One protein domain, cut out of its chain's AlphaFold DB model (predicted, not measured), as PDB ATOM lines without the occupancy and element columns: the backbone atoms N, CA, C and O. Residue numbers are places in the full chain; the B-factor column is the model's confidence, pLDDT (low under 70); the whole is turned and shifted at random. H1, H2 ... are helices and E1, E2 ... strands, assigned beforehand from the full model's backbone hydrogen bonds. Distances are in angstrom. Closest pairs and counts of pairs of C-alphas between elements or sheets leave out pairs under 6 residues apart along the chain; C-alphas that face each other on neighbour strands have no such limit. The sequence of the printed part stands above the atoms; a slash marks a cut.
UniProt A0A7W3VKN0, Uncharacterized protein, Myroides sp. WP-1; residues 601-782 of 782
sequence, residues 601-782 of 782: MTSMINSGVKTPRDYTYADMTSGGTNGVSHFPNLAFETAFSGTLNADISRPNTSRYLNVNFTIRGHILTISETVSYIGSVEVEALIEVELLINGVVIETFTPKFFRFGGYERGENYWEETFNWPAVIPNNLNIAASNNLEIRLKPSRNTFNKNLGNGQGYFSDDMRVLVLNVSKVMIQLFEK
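AT A GLANCE: This is residues 601 to 782 of the 782 residues of an uncharacterized protein of Myroides sp. WP-1 (UniProt A0A7W3VKN0). The model is a long, narrow sandwich, close to a flattened barrel: the sheet E5 E10 E7 E8 faces the branched sheet of E1, E2, E6, E9 and E11, and the longer strands run lengthwise. The two sheets come together along both sides, E8 beside E9 and E5 beside E11 and residues 609 to 610, while H1, the small hairpin E3 and E4 and the two long links gather at one end. The printed part has 182 residues with one named helix and eleven named strands, in the order E1 E2 H1 E3 E4 E5 E6 E7 E8 E9 E10 E11, and its class is mostly strand; the neighbour strands are antiparallel. It is a rod of 66 by 28 by 23 A, only just compact and close to loose, with a radius of gyration of the C-alphas of 18.7 A.

IN THESE COORDINATES: E1, residues 601 to 605, begins at C-alpha 601 at (139.307, 159.156, 204.264). E2 is residues 613 to 616, H1 residues 617 to 621, E3 residues 624 to 626 and E4 residues 629 to 631. E5, residues 637 to 645, measures 22.7 A and bends by 60 degrees at residue 640. E6, residues 655 to 667, measures 37.8 A. E7, residues 681 to 692, starts at (180.059, 170.381, 199.487) and measures 35.9 A. E8, residues 695 to 708, measures 36.2 A and bends by 67 degrees at residue 698. E9, residues 716 to 726, measures 31.5 A, and E10, residues 736 to 748, measures 37.3 A. E11, residues 766 to 781, is the longest strand, 42.6 A, and ends at (138.237, 160.793, 210.467).

HOW THE PARTS SIT: In the branched sheet, E11 has three neighbours in staggered pairing: E1, beside residues 776 to 780, and E2, beside residues 766 to 770, lie on one side of it, and E6 on the other side. N 602 and O 779 are 2.9 A apart for E1, N 613 and O 770 2.9 A for E2, and N 664 and O 771 2.8 A for E6, within hydrogen-bond range. E9 lies on the other side of E6 from E11, with N 657 and O 725 at 2.8 A. In the other sheet, E5 and E8 are the edge strands; N 644 and O 737 are 2.8 A apart between E5 and E10, N 689 and O 742 2.8 A between E7 and E10, and N 684 and O 705 2.9 A in the hairpin E7 and E8. Both sheets are twisted. Between them, the closest C-alphas of E8 and E9 are those of Phe 705 and Trp 717, 5.8 A apart, and those of E5 and E11 are Ala 639 and Val 772, 6.1 A. E10 and E11 are near each other, with 10 pairs of C-alphas within 10 A. Residues 609 to 610 pair antiparallel with residues 640 to 641 of E5. In the hairpin E3 and E4, N 631 and O 624 are 2.8 A apart; the closest C-alphas of E4 and E10 are Phe 631 and Arg 747, 4.5 A. H1 only grazes both sheets, and its one O i to N i+4 pair is within hydrogen-bond range. E5 and E9 are apart, for instance, as are E8 and E11.

THE WHOLE: The two C-alphas farthest apart, those of Ser 649 and Asn 756, are 66.0 A apart, while the first and last printed C-alphas are 9.3 A apart. The printed part has no cut and ends at the chain's last residue. The long links are residues 668 to 680, from E6 to E7, and residues 749 to 765, from E10 to E11. The mean pLDDT of the printed part is 83.8; residues 650 to 653, 670 to 680, 709 to 713 and 752 to 764 are under 70.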
ATOM      1  N   MET A 601     138.624 158.057 204.967       85.06
ATOM      2  CA  MET A 601     139.307 159.156 204.264       85.06
ATOM      3  C   MET A 601     138.266 160.167 203.754       85.06
ATOM      4  O   MET A 601     137.634 159.934 202.723       85.06
ATOM      5  N   THR A 602     138.075 161.284 204.459       84.81
ATOM      6  CA  THR A 602     137.006 162.257 204.154       84.81
ATOM      7  C   THR A 602     137.422 163.363 203.182       84.81
ATOM      8  O   THR A 602     136.553 164.002 202.590       84.81
ATOM      9  N   SER A 603     138.724 163.608 202.980       86.19
ATOM     10  CA  SER A 603     139.211 164.698 202.116       86.19
ATOM     11  C   SER A 603     140.650 164.488 201.629       86.19
ATOM     12  O   SER A 603     141.406 163.714 202.216       86.19
ATOM     13  N   MET A 604     141.053 165.191 200.565       89.25
ATOM     14  CA  MET A 604     142.427 165.178 200.049       89.25
ATOM     15  C   MET A 604     142.796 166.491 199.337       89.25
ATOM     16  O   MET A 604     142.041 166.993 198.509       89.25
ATOM     17  N   ILE A 605     144.009 166.985 199.591       89.75
ATOM     18  CA  ILE A 605     144.684 168.050 198.840       89.75
ATOM     19  C   ILE A 605     145.763 167.416 197.956       89.75
ATOM     20  O   ILE A 605     146.659 166.742 198.458       89.75
ATOM     21  N   ASN A 606     145.719 167.679 196.650       84.25
ATOM     22  CA  ASN A 606     146.766 167.313 195.680       84.25
ATOM     23  C   ASN A 606     147.257 168.514 194.838       84.25
ATOM     24  O   ASN A 606     148.058 168.375 193.913       84.25
ATOM     25  N   SER A 607     146.730 169.705 195.126       82.06
ATOM     26  CA  SER A 607     146.908 170.936 194.358       82.06
ATOM     27  C   SER A 607     146.705 172.156 195.265       82.06
ATOM     28  O   SER A 607     146.114 172.056 196.337       82.06
ATOM     29  N   GLY A 608     147.261 173.301 194.871       89.56
ATOM     30  CA  GLY A 608     147.296 174.521 195.681       89.56
ATOM     31  C   GLY A 608     148.361 175.494 195.179       89.56
ATOM     32  O   GLY A 608     149.073 175.198 194.210       89.56
ATOM     33  N   VAL A 609     148.473 176.652 195.824       95.00
ATOM     34  CA  VAL A 609     149.437 177.696 195.463       95.00
ATOM     35  C   VAL A 609     150.814 177.303 195.987       95.00
ATOM     36  O   VAL A 609     150.987 177.036 197.172       95.00
ATOM     37  N   LYS A 610     151.806 177.270 195.095       94.56
ATOM     38  CA  LYS A 610     153.218 177.048 195.427       94.56
ATOM     39  C   LYS A 610     153.950 178.373 195.293       94.56
ATOM     40  O   LYS A 610     153.875 179.004 194.240       94.56
ATOM     41  N   THR A 611     154.663 178.771 196.335       95.00
ATOM     42  CA  THR A 611     155.425 180.019 196.377       95.00
ATOM     43  C   THR A 611     156.889 179.660 196.611       95.00
ATOM     44  O   THR A 611     157.220 179.237 197.718       95.00
ATOM     45  N   PRO A 612     157.765 179.770 195.595       92.75
ATOM     46  CA  PRO A 612     159.202 179.585 195.780       92.75
ATOM     47  C   PRO A 612     159.722 180.506 196.886       92.75
ATOM     48  O   PRO A 612     159.263 181.645 197.005       92.75
ATOM     49  N   ARG A 613     160.651 180.009 197.705       94.69
ATOM     50  CA  ARG A 613     161.242 180.761 198.815       94.69
ATOM     51  C   ARG A 613     162.725 180.975 198.594       94.69
ATOM     52  O   ARG A 613     163.469 180.024 198.374       94.69
ATOM     53  N   ASP A 614     163.100 182.246 198.616       92.12
ATOM     54  CA  ASP A 614     164.339 182.767 198.067       92.12
ATOM     55  C   ASP A 614     165.133 183.465 199.159       92.12
ATOM     56  O   ASP A 614     164.641 184.402 199.781       92.12
ATOM     57  N   TYR A 615     166.365 183.011 199.370       91.19
ATOM     58  CA  TYR A 615     167.238 183.506 200.427       91.19
ATOM     59  C   TYR A 615     168.524 184.045 199.812       91.19
ATOM     60  O   TYR A 615     169.164 183.371 198.994       91.19
ATOM     61  N   THR A 616     168.904 185.262 200.191       88.69
ATOM     62  CA  THR A 616     170.175 185.879 199.802       88.69
ATOM     63  C   THR A 616     171.341 185.367 200.648       88.69
ATOM     64  O   THR A 616     171.148 184.702 201.670       88.69
ATOM     65  N   TYR A 617     172.579 185.661 200.241       85.94
ATOM     66  CA  TYR A 617     173.747 185.351 201.066       85.94
ATOM     67  C   TYR A 617     173.678 186.075 202.420       85.94
ATOM     68  O   TYR A 617     174.001 185.482 203.452       85.94
ATOM     69  N   ALA A 618     173.188 187.321 202.432       84.50
ATOM     70  CA  ALA A 618     172.914 188.062 203.658       84.50
ATOM     71  C   ALA A 618     171.875 187.347 204.545       84.50
ATOM     72  O   ALA A 618     172.144 187.129 205.724       84.50
ATOM     73  N   ASP A 619     170.748 186.886 203.988       88.25
ATOM     74  CA  ASP A 619     169.729 186.131 204.740       88.25
ATOM     75  C   ASP A 619     170.316 184.863 205.369       88.25
ATOM     76  O   ASP A 619     170.124 184.606 206.557       88.25
ATOM     77  N   MET A 620     171.092 184.102 204.593       88.75
ATOM     78  CA  MET A 620     171.729 182.853 205.023       88.75
ATOM     79  C   MET A 620     172.855 183.054 206.050       88.75
ATOM     80  O   MET A 620     173.213 182.103 206.744       88.75
ATOM     81  N   THR A 621     173.388 184.268 206.199       85.94
ATOM     82  CA  THR A 621     174.458 184.596 207.162       85.94
ATOM     83  C   THR A 621     174.034 185.600 208.244       85.94
ATOM     84  O   THR A 621     174.847 185.998 209.073       85.94
ATOM     85  N   SER A 622     172.742 185.940 208.304       81.56
ATOM     86  CA  SER A 622     172.101 186.958 209.162       81.56
ATOM     87  C   SER A 622     172.138 186.724 210.687       81.56
ATOM     88  O   SER A 622     171.420 187.391 211.433       81.56
ATOM     89  N   GLY A 623     172.926 185.766 211.178       79.69
ATOM     90  CA  GLY A 623     172.871 185.296 212.563       79.69
ATOM     91  C   GLY A 623     174.222 184.880 213.139       79.69
ATOM     92  O   GLY A 623     175.257 185.482 212.858       79.69
ATOM     93  N   GLY A 624     174.207 183.871 214.011       77.56
ATOM     94  CA  GLY A 624     175.410 183.391 214.697       77.56
ATOM     95  C   GLY A 624     176.249 182.446 213.836       77.56
ATOM     96  O   GLY A 624     175.713 181.706 213.012       77.56
ATOM     97  N   THR A 625     177.561 182.412 214.069       82.50
ATOM     98  CA  THR A 625     178.483 181.463 213.429       82.50
ATOM     99  C   THR A 625     179.133 180.523 214.440       82.50
ATOM    100  O   THR A 625     179.425 180.897 215.574       82.50
ATOM    101  N   ASN A 626     179.373 179.279 214.022       79.00
ATOM    102  CA  ASN A 626     180.158 178.300 214.769       79.00
ATOM    103  C   ASN A 626     181.046 177.514 213.792       79.00
ATOM    104  O   ASN A 626     180.563 176.684 213.013       79.00
ATOM    105  N   GLY A 627     182.345 177.826 213.789       82.12
ATOM    106  CA  GLY A 627     183.277 177.355 212.765       82.12
ATOM    107  C   GLY A 627     182.813 177.761 211.362       82.12
ATOM    108  O   GLY A 627     182.532 178.928 211.113       82.12
ATOM    109  N   VAL A 628     182.693 176.781 210.463       76.00
ATOM    110  CA  VAL A 628     182.207 176.965 209.079       76.00
ATOM    111  C   VAL A 628     180.675 176.935 208.936       76.00
ATOM    112  O   VAL A 628     180.175 176.842 207.817       76.00
ATOM    113  N   SER A 629     179.924 176.952 210.046       87.00
ATOM    114  CA  SER A 629     178.453 176.898 210.040       87.00
ATOM    115  C   SER A 629     177.831 178.243 210.411       87.00
ATOM    116  O   SER A 629     178.185 178.814 211.444       87.00
ATOM    117  N   HIS A 630     176.851 178.690 209.629       89.88
ATOM    118  CA  HIS A 630     176.010 179.862 209.897       89.88
ATOM    119  C   HIS A 630     174.637 179.414 210.398       89.88
ATOM    120  O   HIS A 630     174.103 178.415 209.915       89.88
ATOM    121  N   PHE A 631     174.062 180.153 211.343       92.25
ATOM    122  CA  PHE A 631     172.745 179.906 211.935       92.25
ATOM    123  C   PHE A 631     171.859 181.145 211.721       92.25
ATOM    124  O   PHE A 631     171.812 182.021 212.591       92.25
ATOM    125  N   PRO A 632     171.230 181.281 210.536       91.50
ATOM    126  CA  PRO A 632     170.462 182.468 210.173       91.50
ATOM    127  C   PRO A 632     169.160 182.587 210.979       91.50
ATOM    128  O   PRO A 632     168.443 181.607 211.188       91.50
ATOM    129  N   ASN A 633     168.832 183.804 211.416       90.75
ATOM    130  CA  ASN A 633     167.673 184.070 212.276       90.75
ATOM    131  C   ASN A 633     166.412 184.382 211.450       90.75
ATOM    132  O   ASN A 633     165.858 185.480 211.516       90.75
ATOM    133  N   LEU A 634     165.995 183.422 210.623       93.25
ATOM    134  CA  LEU A 634     164.903 183.595 209.664       93.25
ATOM    135  C   LEU A 634     163.534 183.233 210.255       93.25
ATOM    136  O   LEU A 634     163.400 182.346 211.103       93.25
ATOM    137  N   ALA A 635     162.499 183.913 209.759       93.62
ATOM    138  CA  ALA A 635     161.106 183.564 210.009       93.62
ATOM    139  C   ALA A 635     160.656 182.398 209.109       93.62
ATOM    140  O   ALA A 635     161.217 182.166 208.040       93.62
ATOM    141  N   PHE A 636     159.622 181.675 209.540       95.81
ATOM    142  CA  PHE A 636     158.980 180.626 208.745       95.81
ATOM    143  C   PHE A 636     158.104 181.228 207.639       95.81
ATOM    144  O   PHE A 636     157.148 181.949 207.930       95.81
ATOM    145  N   GLU A 637     158.376 180.883 206.378       95.25
ATOM    146  CA  GLU A 637     157.657 181.424 205.219       95.25
ATOM    147  C   GLU A 637     156.836 180.366 204.467       95.25
ATOM    148  O   GLU A 637     157.302 179.253 204.220       95.25
ATOM    149  N   THR A 638     155.611 180.718 204.061       96.38
ATOM    150  CA  THR A 638     154.665 179.808 203.387       96.38
ATOM    151  C   THR A 638     155.115 179.470 201.972       96.38
ATOM    152  O   THR A 638     154.978 180.288 201.059       96.38
ATOM    153  N   ALA A 639     155.650 178.266 201.773       95.75
ATOM    154  CA  ALA A 639     156.081 177.767 200.467       95.75
ATOM    155  C   ALA A 639     154.969 177.014 199.711       95.75
ATOM    156  O   ALA A 639     155.036 176.854 198.489       95.75
ATOM    157  N   PHE A 640     153.919 176.584 200.416       97.12
ATOM    158  CA  PHE A 640     152.685 176.068 199.823       97.12
ATOM    159  C   PHE A 640     151.464 176.452 200.662       97.12
ATOM    160  O   PHE A 640     151.523 176.383 201.890       97.12
ATOM    161  N   SER A 641     150.349 176.779 200.007       95.62
ATOM    162  CA  SER A 641     149.027 176.865 200.634       95.62
ATOM    163  C   SER A 641     147.947 176.162 199.806       95.62
ATOM    164  O   SER A 641     147.984 176.138 198.572       95.62
ATOM    165  N   GLY A 642     146.967 175.573 200.488       93.62
ATOM    166  CA  GLY A 642     145.869 174.832 199.870       93.62
ATOM    167  C   GLY A 642     144.663 174.693 200.796       93.62
ATOM    168  O   GLY A 642     144.760 174.883 202.006       93.62
ATOM    169  N   THR A 643     143.509 174.362 200.223       93.00
ATOM    170  CA  THR A 643     142.239 174.327 200.957       93.00
ATOM    171  C   THR A 643     141.932 172.927 201.481       93.00
ATOM    172  O   THR A 643     141.647 172.023 200.698       93.00
ATOM    173  N   LEU A 644     141.930 172.749 202.804       90.31
ATOM    174  CA  LEU A 644     141.483 171.516 203.450       90.31
ATOM    175  C   LEU A 644     139.980 171.596 203.743       90.31
ATOM    176  O   LEU A 644     139.558 172.227 204.715       90.31
ATOM    177  N   ASN A 645     139.167 170.946 202.913       88.88
ATOM    178  CA  ASN A 645     137.751 170.734 203.222       88.88
ATOM    179  C   ASN A 645     137.595 169.583 204.227       88.88
ATOM    180  O   ASN A 645     138.390 168.645 204.195       88.88
ATOM    181  N   ALA A 646     136.585 169.643 205.093       83.00
ATOM    182  CA  ALA A 646     136.293 168.614 206.094       83.00
ATOM    183  C   ALA A 646     134.784 168.531 206.363       83.00
ATOM    184  O   ALA A 646     134.080 169.534 206.222       83.00
ATOM    185  N   ASP A 647     134.277 167.368 206.778       80.19
ATOM    186  CA  ASP A 647     132.868 167.250 207.154       80.19
ATOM    187  C   ASP A 647     132.640 167.854 208.552       80.19
ATOM    188  O   ASP A 647     133.364 167.562 209.503       80.19
ATOM    189  N   ILE A 648     131.633 168.717 208.690       77.25
ATOM    190  CA  ILE A 648     131.221 169.303 209.977       77.25
ATOM    191  C   ILE A 648     129.990 168.606 210.580       77.25
ATOM    192  O   ILE A 648     129.609 168.912 211.706       77.25
ATOM    193  N   SER A 649     129.395 167.633 209.878       75.12
ATOM    194  CA  SER A 649     128.304 166.794 210.394       75.12
ATOM    195  C   SER A 649     128.764 165.805 211.477       75.12
ATOM    196  O   SER A 649     127.955 165.342 212.282       75.12
ATOM    197  N   ARG A 650     130.078 165.531 211.543       67.75
ATOM    198  CA  ARG A 650     130.736 164.617 212.490       67.75
ATOM    199  C   ARG A 650     131.621 165.383 213.505       67.75
ATOM    200  O   ARG A 650     132.840 165.240 213.476       67.75
ATOM    201  N   PRO A 651     131.062 166.193 214.429       57.34
ATOM    202  CA  PRO A 651     131.824 167.155 215.246       57.34
ATOM    203  C   PRO A 651     132.699 166.553 216.364       57.34
ATOM    204  O   PRO A 651     133.390 167.298 217.046       57.34
ATOM    205  N   ASN A 652     132.657 165.233 216.580       60.00
ATOM    206  CA  ASN A 652     133.400 164.538 217.644       60.00
ATOM    207  C   ASN A 652     134.369 163.466 217.101       60.00
ATOM    208  O   ASN A 652     134.795 162.592 217.858       60.00
ATOM    209  N   THR A 653     134.685 163.486 215.801       67.06
ATOM    210  CA  THR A 653     135.659 162.562 215.201       67.06
ATOM    211  C   THR A 653     137.083 162.967 215.561       67.06
ATOM    212  O   THR A 653     137.420 164.150 215.544       67.06
ATOM    213  N   SER A 654     137.950 161.997 215.866       78.62
ATOM    214  CA  SER A 654     139.393 162.283 215.954       78.62
ATOM    215  C   SER A 654     139.954 162.383 214.536       78.62
ATOM    216  O   SER A 654     139.659 161.520 213.705       78.62
ATOM    217  N   ARG A 655     140.722 163.440 214.242       85.56
ATOM    218  CA  ARG A 655     141.108 163.795 212.868       85.56
ATOM    219  C   ARG A 655     142.613 163.701 212.656       85.56
ATOM    220  O   ARG A 655     143.402 164.197 213.459       85.56
ATOM    221  N   TYR A 656     143.003 163.074 211.555       87.88
ATOM    222  CA  TYR A 656     144.387 162.729 211.243       87.88
ATOM    223  C   TYR A 656     144.702 163.145 209.809       87.88
ATOM    224  O   TYR A 656     143.882 162.938 208.915       87.88
ATOM    225  N   LEU A 657     145.886 163.700 209.575       91.62
ATOM    226  CA  LEU A 657     146.411 163.920 208.234       91.62
ATOM    227  C   LEU A 657     147.498 162.898 207.917       91.62
ATOM    228  O   LEU A 657     148.455 162.766 208.673       91.62
ATOM    229  N   ASN A 658     147.412 162.250 206.760       92.62
ATOM    230  CA  ASN A 658     148.579 161.647 206.120       92.62
ATOM    231  C   ASN A 658     149.201 162.703 205.197       92.62
ATOM    232  O   ASN A 658     148.537 163.155 204.263       92.62
ATOM    233  N   VAL A 659     150.429 163.140 205.483       93.81
ATOM    234  CA  VAL A 659     151.052 164.315 204.855       93.81
ATOM    235  C   VAL A 659     152.260 163.892 204.030       93.81
ATOM    236  O   VAL A 659     153.242 163.413 204.591       93.81
ATOM    237  N   ASN A 660     152.220 164.126 202.717       95.06
ATOM    238  CA  ASN A 660     153.322 163.866 201.796       95.06
ATOM    239  C   ASN A 660     153.632 165.099 200.925       95.06
ATOM    240  O   ASN A 660     152.724 165.717 200.367       95.06
ATOM    241  N   PHE A 661     154.906 165.472 200.803       95.25
ATOM    242  CA  PHE A 661     155.386 166.466 199.835       95.25
ATOM    243  C   PHE A 661     156.905 166.372 199.647       95.25
ATOM    244  O   PHE A 661     157.620 165.836 200.492       95.25
ATOM    245  N   THR A 662     157.427 166.958 198.569       95.81
ATOM    246  CA  THR A 662     158.873 167.047 198.312       95.81
ATOM    247  C   THR A 662     159.299 168.501 198.176       95.81
ATOM    248  O   THR A 662     158.822 169.205 197.283       95.81
ATOM    249  N   ILE A 663     160.235 168.946 199.013       96.69
ATOM    250  CA  ILE A 663     160.935 170.217 198.812       96.69
ATOM    251  C   ILE A 663     162.136 169.950 197.901       96.69
ATOM    252  O   ILE A 663     162.940 169.062 198.181       96.69
ATOM    253  N   ARG A 664     162.277 170.737 196.831       94.00
ATOM    254  CA  ARG A 664     163.520 170.859 196.061       94.00
ATOM    255  C   ARG A 664     164.234 172.138 196.475       94.00
ATOM    256  O   ARG A 664     163.692 173.225 196.275       94.00
ATOM    257  N   GLY A 665     165.443 172.005 197.009       91.69
ATOM    258  CA  GLY A 665     166.388 173.108 197.128       91.69
ATOM    259  C   GLY A 665     167.240 173.219 195.869       91.69
ATOM    260  O   GLY A 665     167.578 172.204 195.267       91.69
ATOM    261  N   HIS A 666     167.586 174.436 195.470       87.56
ATOM    262  CA  HIS A 666     168.498 174.737 194.368       87.56
ATOM    263  C   HIS A 666     169.340 175.953 194.751       87.56
ATOM    264  O   HIS A 666     168.779 176.963 195.181       87.56
ATOM    265  N   ILE A 667     170.659 175.886 194.581       83.94
ATOM    266  CA  ILE A 667     171.565 177.002 194.861       83.94
ATOM    267  C   ILE A 667     172.019 177.718 193.592       83.94
ATOM    268  O   ILE A 667     172.186 177.121 192.529       83.94
ATOM    269  N   LEU A 668     172.195 179.029 193.713       76.62
ATOM    270  CA  LEU A 668     172.658 179.921 192.653       76.62
ATOM    271  C   LEU A 668     174.026 180.482 193.054       76.62
ATOM    272  O   LEU A 668     174.254 180.803 194.218       76.62
ATOM    273  N   THR A 669     174.944 180.571 192.094       70.19
ATOM    274  CA  THR A 669     176.322 181.046 192.310       70.19
ATOM    275  C   THR A 669     176.635 182.205 191.373       70.19
ATOM    276  O   THR A 669     175.873 182.486 190.448       70.19
ATOM    277  N   ILE A 670     177.801 182.837 191.549       64.38
ATOM    278  CA  ILE A 670     178.289 183.945 190.703       64.38
ATOM    279  C   ILE A 670     178.401 183.627 189.194       64.38
ATOM    280  O   ILE A 670     178.694 184.525 188.407       64.38
ATOM    281  N   SER A 671     178.168 182.381 188.774       60.81
ATOM    282  CA  SER A 671     177.966 182.008 187.374       60.81
ATOM    283  C   SER A 671     176.728 181.113 187.248       60.81
ATOM    284  O   SER A 671     176.816 179.891 187.350       60.81
ATOM    285  N   GLU A 672     175.561 181.720 187.003       55.81
ATOM    286  CA  GLU A 672     174.270 181.016 186.844       55.81
ATOM    287  C   GLU A 672     174.269 179.970 185.709       55.81
ATOM    288  O   GLU A 672     173.425 179.080 185.673       55.81
ATOM    289  N   THR A 673     175.243 180.040 184.799       53.75
ATOM    290  CA  THR A 673     175.473 179.083 183.707       53.75
ATOM    291  C   THR A 673     176.143 177.770 184.134       53.75
ATOM    292  O   THR A 673     176.340 176.901 183.287       53.75
ATOM    293  N   VAL A 674     176.536 177.611 185.403       56.75
ATOM    294  CA  VAL A 674     177.273 176.433 185.892       56.75
ATOM    295  C   VAL A 674     176.378 175.552 186.768       56.75
ATOM    296  O   VAL A 674     176.113 175.864 187.926       56.75
ATOM    297  N   SER A 675     175.958 174.408 186.224       57.00
ATOM    298  CA  SER A 675     175.168 173.388 186.934       57.00
ATOM    299  C   SER A 675     175.984 172.480 187.867       57.00
ATOM    300  O   SER A 675     175.395 171.698 188.607       57.00
ATOM    301  N   TYR A 676     177.320 172.572 187.849       59.31
ATOM    302  CA  TYR A 676     178.223 171.682 188.586       59.31
ATOM    303  C   TYR A 676     179.160 172.442 189.538       59.31
ATOM    304  O   TYR A 676     180.023 173.206 189.098       59.31
ATOM    305  N   ILE A 677     179.036 172.199 190.845       60.88
ATOM    306  CA  ILE A 677     179.807 172.887 191.896       60.88
ATOM    307  C   ILE A 677     180.861 171.921 192.451       60.88
ATOM    308  O   ILE A 677     180.684 171.238 193.461       60.88
ATOM    309  N   GLY A 678     181.972 171.820 191.722       59.19
ATOM    310  CA  GLY A 678     183.038 170.864 192.010       59.19
ATOM    311  C   GLY A 678     183.887 171.203 193.242       59.19
ATOM    312  O   GLY A 678     184.195 172.361 193.510       59.19
ATOM    313  N   SER A 679     184.368 170.157 193.920       59.38
ATOM    314  CA  SER A 679     185.365 170.151 195.015       59.38
ATOM    315  C   SER A 679     184.968 170.675 196.405       59.38
ATOM    316  O   SER A 679     185.688 170.375 197.354       59.38
ATOM    317  N   VAL A 680     183.824 171.347 196.579       65.31
ATOM    318  CA  VAL A 680     183.301 171.726 197.911       65.31
ATOM    319  C   VAL A 680     181.822 171.349 198.026       65.31
ATOM    320  O   VAL A 680     181.035 171.692 197.149       65.31
ATOM    321  N   GLU A 681     181.454 170.652 199.103       76.31
ATOM    322  CA  GLU A 681     180.059 170.381 199.487       76.31
ATOM    323  C   GLU A 681     179.577 171.485 200.442       76.31
ATOM    324  O   GLU A 681     180.260 171.809 201.418       76.31
ATOM    325  N   VAL A 682     178.405 172.064 200.173       81.75
ATOM    326  CA  VAL A 682     177.726 173.002 201.081       81.75
ATOM    327  C   VAL A 682     176.362 172.454 201.495       81.75
ATOM    328  O   VAL A 682     175.628 171.890 200.686       81.75
ATOM    329  N   GLU A 683     176.020 172.626 202.771       88.44
ATOM    330  CA  GLU A 683     174.771 172.141 203.359       88.44
ATOM    331  C   GLU A 683     173.829 173.299 203.707       88.44
ATOM    332  O   GLU A 683     174.283 174.368 204.122       88.44
ATOM    333  N   ALA A 684     172.520 173.047 203.663       92.50
ATOM    334  CA  ALA A 684     171.498 173.835 204.349       92.50
ATOM    335  C   ALA A 684     170.532 172.905 205.106       92.50
ATOM    336  O   ALA A 684     169.914 172.024 204.515       92.50
ATOM    337  N   LEU A 685     170.400 173.097 206.419       95.12
ATOM    338  CA  LEU A 685     169.390 172.462 207.260       95.12
ATOM    339  C   LEU A 685     168.095 173.265 207.160       95.12
ATOM    340  O   LEU A 685     168.065 174.439 207.544       95.12
ATOM    341  N   ILE A 686     167.047 172.636 206.636       96.94
ATOM    342  CA  ILE A 686     165.738 173.254 206.433       96.94
ATOM    343  C   ILE A 686     164.756 172.718 207.473       96.94
ATOM    344  O   ILE A 686     164.528 171.509 207.565       96.94
ATOM    345  N   GLU A 687     164.171 173.636 208.237       97.00
ATOM    346  CA  GLU A 687     163.054 173.393 209.149       97.00
ATOM    347  C   GLU A 687     161.743 173.582 208.384       97.00
ATOM    348  O   GLU A 687     161.650 174.444 207.501       97.00
ATOM    349  N   VAL A 688     160.726 172.784 208.713       97.31
ATOM    350  CA  VAL A 688     159.430 172.797 208.026       97.31
ATOM    351  C   VAL A 688     158.307 172.629 209.047       97.31
ATOM    352  O   VAL A 688     158.401 171.788 209.939       97.31
ATOM    353  N   GLU A 689     157.230 173.387 208.884       96.94
ATOM    354  CA  GLU A 689     156.022 173.326 209.710       96.94
ATOM    355  C   GLU A 689     154.775 173.178 208.839       96.94
ATOM    356  O   GLU A 689     154.668 173.771 207.761       96.94
ATOM    357  N   LEU A 690     153.813 172.401 209.331       95.69
ATOM    358  CA  LEU A 690     152.469 172.299 208.779       95.69
ATOM    359  C   LEU A 690     151.500 173.069 209.672       95.69
ATOM    360  O   LEU A 690     151.465 172.860 210.886       95.69
ATOM    361  N   LEU A 691     150.680 173.922 209.066       95.06
ATOM    362  CA  LEU A 691     149.678 174.713 209.766       95.06
ATOM    363  C   LEU A 691     148.288 174.492 209.174       95.06
ATOM    364  O   LEU A 691     148.139 174.333 207.962       95.06
ATOM    365  N   ILE A 692     147.264 174.568 210.023       93.50
ATOM    366  CA  ILE A 692     145.861 174.716 209.618       93.50
ATOM    367  C   ILE A 692     145.306 175.975 210.284       93.50
ATOM    368  O   ILE A 692     145.467 176.175 211.487       93.50
ATOM    369  N   ASN A 693     144.653 176.836 209.504       92.81
ATOM    370  CA  ASN A 693     144.059 178.103 209.946       92.81
ATOM    371  C   ASN A 693     145.049 179.000 210.729       92.81
ATOM    372  O   ASN A 693     144.662 179.724 211.642       92.81
ATOM    373  N   GLY A 694     146.338 178.940 210.369       90.19
ATOM    374  CA  GLY A 694     147.425 179.689 211.013       90.19
ATOM    375  C   GLY A 694     147.988 179.074 212.303       90.19
ATOM    376  O   GLY A 694     148.915 179.646 212.871       90.19
ATOM    377  N   VAL A 695     147.481 177.922 212.754       92.25
ATOM    378  CA  VAL A 695     147.980 177.184 213.928       92.25
ATOM    379  C   VAL A 695     148.882 176.041 213.470       92.25
ATOM    380  O   VAL A 695     148.469 175.247 212.625       92.25
ATOM    381  N   VAL A 696     150.095 175.943 214.025       93.69
ATOM    382  CA  VAL A 696     151.013 174.815 213.779       93.69
ATOM    383  C   VAL A 696     150.407 173.527 214.337       93.69
ATOM    384  O   VAL A 696     149.998 173.482 215.496       93.69
ATOM    385  N   ILE A 697     150.344 172.494 213.497       92.88
ATOM    386  CA  ILE A 697     149.854 171.152 213.848       92.88
ATOM    387  C   ILE A 697     150.949 170.081 213.774       92.88
ATOM    388  O   ILE A 697     150.780 169.018 214.357       92.88
ATOM    389  N   GLU A 698     152.055 170.351 213.074       94.56
ATOM    390  CA  GLU A 698     153.221 169.466 212.999       94.56
ATOM    391  C   GLU A 698     154.485 170.283 212.687       94.56
ATOM    392  O   GLU A 698     154.449 171.172 211.831       94.56
ATOM    393  N   THR A 699     155.603 169.951 213.335       94.44
ATOM    394  CA  THR A 699     156.925 170.549 213.076       94.44
ATOM    395  C   THR A 699     157.873 169.414 212.703       94.44
ATOM    396  O   THR A 699     158.302 168.629 213.550       94.44
ATOM    397  N   PHE A 700     158.180 169.287 211.412       94.31
ATOM    398  CA  PHE A 700     158.924 168.141 210.894       94.31
ATOM    399  C   PHE A 700     160.377 168.145 211.375       94.31
ATOM    400  O   PHE A 700     161.005 169.196 211.501       94.31
ATOM    401  N   THR A 701     160.948 166.947 211.544       93.88
ATOM    402  CA  THR A 701     162.393 166.783 211.765       93.88
ATOM    403  C   THR A 701     163.174 167.504 210.652       93.88
ATOM    404  O   THR A 701     162.986 167.153 209.481       93.88
ATOM    405  N   PRO A 702     164.031 168.493 210.976       94.12
ATOM    406  CA  PRO A 702     164.737 169.276 209.966       94.12
ATOM    407  C   PRO A 702     165.665 168.413 209.106       94.12
ATOM    408  O   PRO A 702     166.289 167.471 209.601       94.12
ATOM    409  N   LYS A 703     165.775 168.738 207.812       95.12
ATOM    410  CA  LYS A 703     166.539 167.940 206.837       95.12
ATOM    411  C   LYS A 703     167.688 168.710 206.197       95.12
ATOM    412  O   LYS A 703     167.542 169.885 205.863       95.12
ATOM    413  N   PHE A 704     168.816 168.028 206.001       91.81
ATOM    414  CA  PHE A 704     169.984 168.565 205.304       91.81
ATOM    415  C   PHE A 704     169.825 168.443 203.788       91.81
ATOM    416  O   PHE A 704     169.751 167.343 203.249       91.81
ATOM    417  N   PHE A 705     169.834 169.584 203.112       92.38
ATOM    418  CA  PHE A 705     169.983 169.702 201.670       92.38
ATOM    419  C   PHE A 705     171.463 169.910 201.371       92.38
ATOM    420  O   PHE A 705     172.106 170.737 202.023       92.38
ATOM    421  N   ARG A 706     172.002 169.154 200.417       88.19
ATOM    422  CA  ARG A 706     173.435 169.122 200.103       88.19
ATOM    423  C   ARG A 706     173.654 169.497 198.651       88.19
ATOM    424  O   ARG A 706     172.922 169.033 197.784       88.19
ATOM    425  N   PHE A 707     174.646 170.338 198.396       84.50
ATOM    426  CA  PHE A 707     174.908 170.884 197.069       84.50
ATOM    427  C   PHE A 707     176.412 170.865 196.785       84.50
ATOM    428  O   PHE A 707     177.212 171.179 197.671       84.50
ATOM    429  N   GLY A 708     176.798 170.535 195.554       76.69
ATOM    430  CA  GLY A 708     178.204 170.374 195.186       76.69
ATOM    431  C   GLY A 708     178.857 169.102 195.750       76.69
ATOM    432  O   GLY A 708     178.193 168.144 196.143       76.69
ATOM    433  N   GLY A 709     180.190 169.084 195.765       68.94
ATOM    434  CA  GLY A 709     180.992 167.940 196.221       68.94
ATOM    435  C   GLY A 709     181.322 166.917 195.121       68.94
ATOM    436  O   GLY A 709     180.775 166.946 194.022       68.94
ATOM    437  N   TYR A 710     182.278 166.022 195.397       60.38
ATOM    438  CA  TYR A 710     182.890 165.153 194.373       60.38
ATOM    439  C   TYR A 710     181.955 164.051 193.842       60.38
ATOM    440  O   TYR A 710     182.021 163.706 192.667       60.38
ATOM    441  N   GLU A 711     181.067 163.516 194.686       59.56
ATOM    442  CA  GLU A 711     180.167 162.406 194.324       59.56
ATOM    443  C   GLU A 711     178.755 162.856 193.912       59.56
ATOM    444  O   GLU A 711     177.992 162.063 193.362       59.56
ATOM    445  N   ARG A 712     178.371 164.106 194.215       61.84
ATOM    446  CA  ARG A 712     176.992 164.617 194.075       61.84
ATOM    447  C   ARG A 712     176.940 166.081 193.621       61.84
ATOM    448  O   ARG A 712     176.070 166.826 194.054       61.84
ATOM    449  N   GLY A 713     177.866 166.476 192.744       62.66
ATOM    450  CA  GLY A 713     178.177 167.866 192.375       62.66
ATOM    451  C   GLY A 713     177.081 168.731 191.730       62.66
ATOM    452  O   GLY A 713     177.404 169.798 191.213       62.66
ATOM    453  N   GLU A 714     175.822 168.299 191.746       76.94
ATOM    454  CA  GLU A 714     174.646 169.064 191.322       76.94
ATOM    455  C   GLU A 714     174.456 170.334 192.167       76.94
ATOM    456  O   GLU A 714     174.808 170.400 193.350       76.94
ATOM    457  N   ASN A 715     173.817 171.342 191.574       79.12
ATOM    458  CA  ASN A 715     173.410 172.564 192.267       79.12
ATOM    459  C   ASN A 715     172.029 172.457 192.957       79.12
ATOM    460  O   ASN A 715     171.522 173.460 193.457       79.12
ATOM    461  N   TYR A 716     171.407 171.272 193.007       86.88
ATOM    462  CA  TYR A 716     170.082 171.055 193.601       86.88
ATOM    463  C   TYR A 716     169.991 169.756 194.418       86.88
ATOM    464  O   TYR A 716     170.766 168.822 194.226       86.88
ATOM    465  N   TRP A 717     169.000 169.686 195.311       90.25
ATOM    466  CA  TRP A 717     168.702 168.520 196.151       90.25
ATOM    467  C   TRP A 717     167.192 168.403 196.391       90.25
ATOM    468  O   TRP A 717     166.509 169.420 196.531       90.25
ATOM    469  N   GLU A 718     166.652 167.184 196.462       93.88
ATOM    470  CA  GLU A 718     165.247 166.933 196.821       93.88
ATOM    471  C   GLU A 718     165.143 166.157 198.133       93.88
ATOM    472  O   GLU A 718     165.748 165.100 198.278       93.88
ATOM    473  N   GLU A 719     164.294 166.626 199.048       95.19
ATOM    474  CA  GLU A 719     163.889 165.869 200.231       95.19
ATOM    475  C   GLU A 719     162.377 165.700 200.284       95.19
ATOM    476  O   GLU A 719     161.612 166.665 200.199       95.19
ATOM    477  N   THR A 720     161.946 164.452 200.464       94.12
ATOM    478  CA  THR A 720     160.534 164.110 200.660       94.12
ATOM    479  C   THR A 720     160.223 164.022 202.148       94.12
ATOM    480  O   THR A 720     160.948 163.380 202.912       94.12
ATOM    481  N   PHE A 721     159.139 164.670 202.549       93.44
ATOM    482  CA  PHE A 721     158.546 164.622 203.874       93.44
ATOM    483  C   PHE A 721     157.295 163.750 203.777       93.44
ATOM    484  O   PHE A 721     156.472 163.945 202.884       93.44
ATOM    485  N   ASN A 722     157.190 162.750 204.652       90.75
ATOM    486  CA  ASN A 722     156.076 161.807 204.694       90.75
ATOM    487  C   ASN A 722     155.787 161.460 206.157       90.75
ATOM    488  O   ASN A 722     156.626 160.820 206.793       90.75
ATOM    489  N   TRP A 723     154.659 161.918 206.703       90.19
ATOM    490  CA  TRP A 723     154.369 161.798 208.136       90.19
ATOM    491  C   TRP A 723     152.860 161.817 208.441       90.19
ATOM    492  O   TRP A 723     152.127 162.580 207.804       90.19
ATOM    493  N   PRO A 724     152.380 161.032 209.423       88.00
ATOM    494  CA  PRO A 724     151.032 161.166 209.958       88.00
ATOM    495  C   PRO A 724     150.982 162.269 211.031       88.00
ATOM    496  O   PRO A 724     151.513 162.093 212.124       88.00
ATOM    497  N   ALA A 725     150.310 163.384 210.743       87.44
ATOM    498  CA  ALA A 725     150.074 164.466 211.702       87.44
ATOM    499  C   ALA A 725     148.692 164.319 212.362       87.44
ATOM    500  O   ALA A 725     147.698 164.030 211.691       87.44
ATOM    501  N   VAL A 726     148.593 164.543 213.674       87.56
ATOM    502  CA  VAL A 726     147.309 164.518 214.403       87.56
ATOM    503  C   VAL A 726     146.757 165.939 214.484       87.56
ATOM    504  O   VAL A 726     147.445 166.834 214.963       87.56
ATOM    505  N   ILE A 727     145.510 166.162 214.062       87.88
ATOM    506  CA  ILE A 727     144.858 167.463 214.258       87.88
ATOM    507  C   ILE A 727     144.438 167.561 215.736       87.88
ATOM    508  O   ILE A 727     143.681 166.705 216.199       87.88
ATOM    509  N   PRO A 728     144.882 168.580 216.499       84.25
ATOM    510  CA  PRO A 728     144.495 168.716 217.901       84.25
ATOM    511  C   PRO A 728     142.982 168.922 218.053       84.25
ATOM    512  O   PRO A 728     142.407 169.790 217.401       84.25
ATOM    513  N   ASN A 729     142.340 168.186 218.966       75.56
ATOM    514  CA  ASN A 729     140.883 168.246 219.198       75.56
ATOM    515  C   ASN A 729     140.362 169.639 219.624       75.56
ATOM    516  O   ASN A 729     139.157 169.870 219.635       75.56
ATOM    517  N   ASN A 730     141.250 170.559 220.013       78.56
ATOM    518  CA  ASN A 730     140.939 171.948 220.356       78.56
ATOM    519  C   ASN A 730     141.124 172.935 219.185       78.56
ATOM    520  O   ASN A 730     140.866 174.126 219.362       78.56
ATOM    521  N   LEU A 731     141.586 172.483 218.013       84.62
ATOM    522  CA  LEU A 731     141.670 173.311 216.814       84.62
ATOM    523  C   LEU A 731     140.306 173.355 216.116       84.62
ATOM    524  O   LEU A 731     139.735 172.324 215.773       84.62
ATOM    525  N   ASN A 732     139.786 174.560 215.885       82.62
ATOM    526  CA  ASN A 732     138.503 174.737 215.211       82.62
ATOM    527  C   ASN A 732     138.637 174.444 213.704       82.62
ATOM    528  O   ASN A 732     139.221 175.240 212.960       82.62
ATOM    529  N   ILE A 733     138.093 173.304 213.272       86.56
ATOM    530  CA  ILE A 733     138.042 172.869 211.873       86.56
ATOM    531  C   ILE A 733     136.663 173.203 211.297       86.56
ATOM    532  O   ILE A 733     135.654 172.605 211.664       86.56
ATOM    533  N   ALA A 734     136.629 174.158 210.370       86.00
ATOM    534  CA  ALA A 734     135.440 174.513 209.606       86.00
ATOM    535  C   ALA A 734     135.230 173.549 208.420       86.00
ATOM    536  O   ALA A 734     136.052 172.671 208.156       86.00
ATOM    537  N   ALA A 735     134.159 173.751 207.645       86.88
ATOM    538  CA  ALA A 735     133.919 172.984 206.416       86.88
ATOM    539  C   ALA A 735     135.007 173.197 205.339       86.88
ATOM    540  O   ALA A 735     135.190 172.356 204.461       86.88
ATOM    541  N   SER A 736     135.736 174.315 205.414       90.12
ATOM    542  CA  SER A 736     136.845 174.670 204.529       90.12
ATOM    543  C   SER A 736     137.894 175.453 205.322       90.12
ATOM    544  O   SER A 736     137.539 176.358 206.078       90.12
ATOM    545  N   ASN A 737     139.169 175.076 205.199       91.06
ATOM    546  CA  ASN A 737     140.263 175.537 206.061       91.06
ATOM    547  C   ASN A 737     141.500 175.872 205.222       91.06
ATOM    548  O   ASN A 737     141.765 175.205 204.222       91.06
ATOM    549  N   ASN A 738     142.291 176.857 205.647       93.06
ATOM    550  CA  ASN A 738     143.566 177.172 205.000       93.06
ATOM    551  C   ASN A 738     144.669 176.282 205.581       93.06
ATOM    552  O   ASN A 738     144.992 176.410 206.760       93.06
ATOM    553  N   LEU A 739     145.245 175.397 204.769       94.75
ATOM    554  CA  LEU A 739     146.415 174.599 205.124       94.75
ATOM    555  C   LEU A 739     147.664 175.225 204.501       94.75
ATOM    556  O   LEU A 739     147.673 175.566 203.319       94.75
ATOM    557  N   GLU A 740     148.732 175.347 205.285       96.50
ATOM    558  CA  GLU A 740     150.002 175.945 204.869       96.50
ATOM    559  C   GLU A 740     151.178 175.028 205.210       96.50
ATOM    560  O   GLU A 740     151.265 174.521 206.326       96.50
ATOM    561  N   ILE A 741     152.119 174.877 204.276       97.00
ATOM    562  CA  ILE A 741     153.464 174.368 204.568       97.00
ATOM    563  C   ILE A 741     154.390 175.580 204.615       97.00
ATOM    564  O   ILE A 741     154.583 176.264 203.599       97.00
ATOM    565  N   ARG A 742     154.961 175.847 205.789       97.44
ATOM    566  CA  ARG A 742     155.978 176.882 205.995       97.44
ATOM    567  C   ARG A 742     157.348 176.249 206.151       97.44
ATOM    568  O   ARG A 742     157.466 175.147 206.672       97.44
ATOM    569  N   LEU A 743     158.385 176.939 205.697       97.25
ATOM    570  CA  LEU A 743     159.765 176.476 205.819       97.25
ATOM    571  C   LEU A 743     160.731 177.633 206.084       97.25
ATOM    572  O   LEU A 743     160.387 178.800 205.883       97.25
ATOM    573  N   LYS A 744     161.936 177.296 206.545       95.19
ATOM    574  CA  LYS A 744     163.094 178.198 206.591       95.19
ATOM    575  C   LYS A 744     164.409 177.405 206.658       95.19
ATOM    576  O   LYS A 744     164.429 176.305 207.211       95.19
ATOM    577  N   PRO A 745     165.528 177.960 206.180       94.88
ATOM    578  CA  PRO A 745     166.861 177.554 206.613       94.88
ATOM    579  C   PRO A 745     167.094 177.931 208.087       94.88
ATOM    580  O   PRO A 745     166.734 179.035 208.493       94.88
ATOM    581  N   SER A 746     167.729 177.058 208.878       94.19
ATOM    582  CA  SER A 746     168.148 177.370 210.266       94.19
ATOM    583  C   SER A 746     169.625 177.102 210.572       94.19
ATOM    584  O   SER A 746     170.183 177.680 211.504       94.19
ATOM    585  N   ARG A 747     170.295 176.292 209.745       94.12
ATOM    586  CA  ARG A 747     171.760 176.165 209.686       94.12
ATOM    587  C   ARG A 747     172.191 176.040 208.228       94.12
ATOM    588  O   ARG A 747     171.495 175.410 207.442       94.12
ATOM    589  N   ASN A 748     173.356 176.558 207.860       91.88
ATOM    590  CA  ASN A 748     174.017 176.235 206.593       91.88
ATOM    591  C   ASN A 748     175.549 176.311 206.718       91.88
ATOM    592  O   ASN A 748     176.066 176.672 207.776       91.88
ATOM    593  N   THR A 749     176.276 175.975 205.652       88.12
ATOM    594  CA  THR A 749     177.743 176.136 205.546       88.12
ATOM    595  C   THR A 749     178.164 177.027 204.368       88.12
ATOM    596  O   THR A 749     179.226 176.838 203.771       88.12
ATOM    597  N   PHE A 750     177.322 177.990 203.983       83.31
ATOM    598  CA  PHE A 750     177.535 178.810 202.789       83.31
ATOM    599  C   PHE A 750     178.628 179.849 203.049       83.31
ATOM    600  O   PHE A 750     178.507 180.662 203.957       83.31
ATOM    601  N   ASN A 751     179.686 179.858 202.235       74.12
ATOM    602  CA  ASN A 751     180.818 180.768 202.421       74.12
ATOM    603  C   ASN A 751     181.043 181.670 201.195       74.12
ATOM    604  O   ASN A 751     181.051 181.220 200.045       74.12
ATOM    605  N   LYS A 752     181.210 182.967 201.472       65.38
ATOM    606  CA  LYS A 752     181.417 184.051 200.505       65.38
ATOM    607  C   LYS A 752     182.667 183.825 199.658       65.38
ATOM    608  O   LYS A 752     183.715 183.455 200.181       65.38
ATOM    609  N   ASN A 753     182.593 184.127 198.363       61.22
ATOM    610  CA  ASN A 753     183.790 184.198 197.534       61.22
ATOM    611  C   ASN A 753     184.574 185.477 197.870       61.22
ATOM    612  O   ASN A 753     184.112 186.583 197.594       61.22
ATOM    613  N   LEU A 754     185.768 185.331 198.446       55.78
ATOM    614  CA  LEU A 754     186.664 186.450 198.769       55.78
ATOM    615  C   LEU A 754     187.673 186.750 197.641       55.78
ATOM    616  O   LEU A 754     188.717 187.350 197.883       55.78
ATOM    617  N   GLY A 755     187.398 186.302 196.409       52.97
ATOM    618  CA  GLY A 755     188.287 186.456 195.249       52.97
ATOM    619  C   GLY A 755     189.483 185.495 195.240       52.97
ATOM    620  O   GLY A 755     190.337 185.577 194.364       52.97
ATOM    621  N   ASN A 756     189.537 184.572 196.204       49.69
ATOM    622  CA  ASN A 756     190.618 183.612 196.434       49.69
ATOM    623  C   ASN A 756     190.241 182.158 196.074       49.69
ATOM    624  O   ASN A 756     190.997 181.239 196.373       49.69
ATOM    625  N   GLY A 757     189.069 181.942 195.463       55.41
ATOM    626  CA  GLY A 757     188.615 180.621 195.011       55.41
ATOM    627  C   GLY A 757     188.086 179.689 196.108       55.41
ATOM    628  O   GLY A 757     187.941 178.500 195.850       55.41
ATOM    629  N   GLN A 758     187.798 180.193 197.316       53.59
ATOM    630  CA  GLN A 758     187.314 179.383 198.452       53.59
ATOM    631  C   GLN A 758     185.866 179.703 198.882       53.59
ATOM    632  O   GLN A 758     185.491 179.521 200.037       53.59
ATOM    633  N   GLY A 759     185.040 180.167 197.943       55.91
ATOM    634  CA  GLY A 759     183.602 180.393 198.119       55.91
ATOM    635  C   GLY A 759     182.926 180.708 196.782       55.91
ATOM    636  O   GLY A 759     183.616 180.950 195.792       55.91
ATOM    637  N   TYR A 760     181.589 180.721 196.738       61.72
ATOM    638  CA  TYR A 760     180.819 180.773 195.474       61.72
ATOM    639  C   TYR A 760     179.767 181.894 195.389       61.72
ATOM    640  O   TYR A 760     179.098 182.032 194.363       61.72
ATOM    641  N   PHE A 761     179.638 182.708 196.440       68.88
ATOM    642  CA  PHE A 761     178.532 183.657 196.623       68.88
ATOM    643  C   PHE A 761     179.022 185.083 196.931       68.88
ATOM    644  O   PHE A 761     180.111 185.256 197.486       68.88
ATOM    645  N   SER A 762     178.205 186.092 196.618       61.75
ATOM    646  CA  SER A 762     178.387 187.508 196.993       61.75
ATOM    647  C   SER A 762     177.195 188.012 197.818       61.75
ATOM    648  O   SER A 762     176.138 187.392 197.786       61.75
ATOM    649  N   ASP A 763     177.344 189.128 198.541       58.78
ATOM    650  CA  ASP A 763     176.381 189.555 199.578       58.78
ATOM    651  C   ASP A 763     174.942 189.724 199.054       58.78
ATOM    652  O   ASP A 763     174.008 189.167 199.630       58.78
ATOM    653  N   ASP A 764     174.784 190.413 197.919       60.97
ATOM    654  CA  ASP A 764     173.487 190.708 197.286       60.97
ATOM    655  C   ASP A 764     172.921 189.543 196.443       60.97
ATOM    656  O   ASP A 764     171.914 189.689 195.748       60.97
ATOM    657  N   MET A 765     173.582 188.381 196.437       70.12
ATOM    658  CA  MET A 765     173.178 187.239 195.618       70.12
ATOM    659  C   MET A 765     172.042 186.465 196.283       70.12
ATOM    660  O   MET A 765     172.164 186.069 197.437       70.12
ATOM    661  N   ARG A 766     170.976 186.159 195.535       71.25
ATOM    662  CA  ARG A 766     170.051 185.049 195.835       71.25
ATOM    663  C   ARG A 766     170.863 183.753 195.773       71.25
ATOM    664  O   ARG A 766     171.376 183.439 194.707       71.25
ATOM    665  N   VAL A 767     171.015 183.032 196.884       81.12
ATOM    666  CA  VAL A 767     171.899 181.848 196.978       81.12
ATOM    667  C   VAL A 767     171.156 180.533 197.133       81.12
ATOM    668  O   VAL A 767     171.693 179.511 196.725       81.12
ATOM    669  N   LEU A 768     169.945 180.530 197.697       88.75
ATOM    670  CA  LEU A 768     169.129 179.326 197.874       88.75
ATOM    671  C   LEU A 768     167.677 179.594 197.474       88.75
ATOM    672  O   LEU A 768     167.083 180.588 197.884       88.75
ATOM    673  N   VAL A 769     167.120 178.658 196.711       91.44
ATOM    674  CA  VAL A 769     165.741 178.633 196.221       91.44
ATOM    675  C   VAL A 769     165.088 177.334 196.693       91.44
ATOM    676  O   VAL A 769     165.532 176.249 196.318       91.44
ATOM    677  N   LEU A 770     164.028 177.421 197.496       95.00
ATOM    678  CA  LEU A 770     163.262 176.279 198.003       95.00
ATOM    679  C   LEU A 770     161.884 176.213 197.328       95.00
ATOM    680  O   LEU A 770     161.107 177.164 197.378       95.00
ATOM    681  N   ASN A 771     161.565 175.074 196.710       94.06
ATOM    682  CA  ASN A 771     160.315 174.840 195.981       94.06
ATOM    683  C   ASN A 771     159.557 173.637 196.555       94.06
ATOM    684  O   ASN A 771     160.079 172.523 196.533       94.06
ATOM    685  N   VAL A 772     158.307 173.821 196.987       94.50
ATOM    686  CA  VAL A 772     157.428 172.705 197.380       94.50
ATOM    687  C   VAL A 772     156.768 172.077 196.146       94.50
ATOM    688  O   VAL A 772     156.147 172.747 195.319       94.50
ATOM    689  N   SER A 773     156.872 170.758 196.030       91.31
ATOM    690  CA  SER A 773     156.366 169.942 194.925       91.31
ATOM    691  C   SER A 773     155.730 168.642 195.442       91.31
ATOM    692  O   SER A 773     155.767 168.369 196.640       91.31
ATOM    693  N   LYS A 774     155.121 167.852 194.542       91.75
ATOM    694  CA  LYS A 774     154.582 166.502 194.830       91.75
ATOM    695  C   LYS A 774     153.644 166.421 196.063       91.75
ATOM    696  O   LYS A 774     153.589 165.395 196.723       91.75
ATOM    697  N   VAL A 775     152.918 167.502 196.375       93.25
ATOM    698  CA  VAL A 775     152.042 167.584 197.560       93.25
ATOM    699  C   VAL A 775     150.848 166.637 197.429       93.25
ATOM    700  O   VAL A 775     150.082 166.741 196.472       93.25
ATOM    701  N   MET A 776     150.668 165.772 198.423       93.62
ATOM    702  CA  MET A 776     149.489 164.942 198.646       93.62
ATOM    703  C   MET A 776     149.209 164.893 200.152       93.62
ATOM    704  O   MET A 776     150.022 164.392 200.921       93.62
ATOM    705  N   ILE A 777     148.066 165.420 200.583       93.56
ATOM    706  CA  ILE A 777     147.668 165.450 201.996       93.56
ATOM    707  C   ILE A 777     146.252 164.899 202.111       93.56
ATOM    708  O   ILE A 777     145.344 165.432 201.481       93.56
ATOM    709  N   GLN A 778     146.056 163.841 202.892       92.50
ATOM    710  CA  GLN A 778     144.775 163.141 203.040       92.50
ATOM    711  C   GLN A 778     144.238 163.320 204.461       92.50
ATOM    712  O   GLN A 778     144.986 163.113 205.412       92.50
ATOM    713  N   LEU A 779     142.958 163.659 204.604       90.19
ATOM    714  CA  LEU A 779     142.257 163.726 205.887       90.19
ATOM    715  C   LEU A 779     141.555 162.400 206.169       90.19
ATOM    716  O   LEU A 779     140.784 161.923 205.338       90.19
ATOM    717  N   PHE A 780     141.787 161.863 207.361       87.38
ATOM    718  CA  PHE A 780     141.092 160.710 207.910       87.38
ATOM    719  C   PHE A 780     140.323 161.102 209.173       87.38
ATOM    720  O   PHE A 780     140.842 161.829 210.027       87.38
ATOM    721  N   GLU A 781     139.106 160.585 209.310       83.00
ATOM    722  CA  GLU A 781     138.237 160.793 210.467       83.00
ATOM    723  C   GLU A 781     137.854 159.462 211.114       83.00
ATOM    724  O   GLU A 781     137.530 158.496 210.422       83.00
ATOM    725  N   LYS A 782     137.902 159.440 212.448       75.00
ATOM    726  CA  LYS A 782     137.607 158.298 213.319       75.00
ATOM    727  C   LYS A 782     136.261 158.470 214.021       75.00
ATOM    728  O   LYS A 782     136.154 159.486 214.745       75.00
TER     729      LYS A 782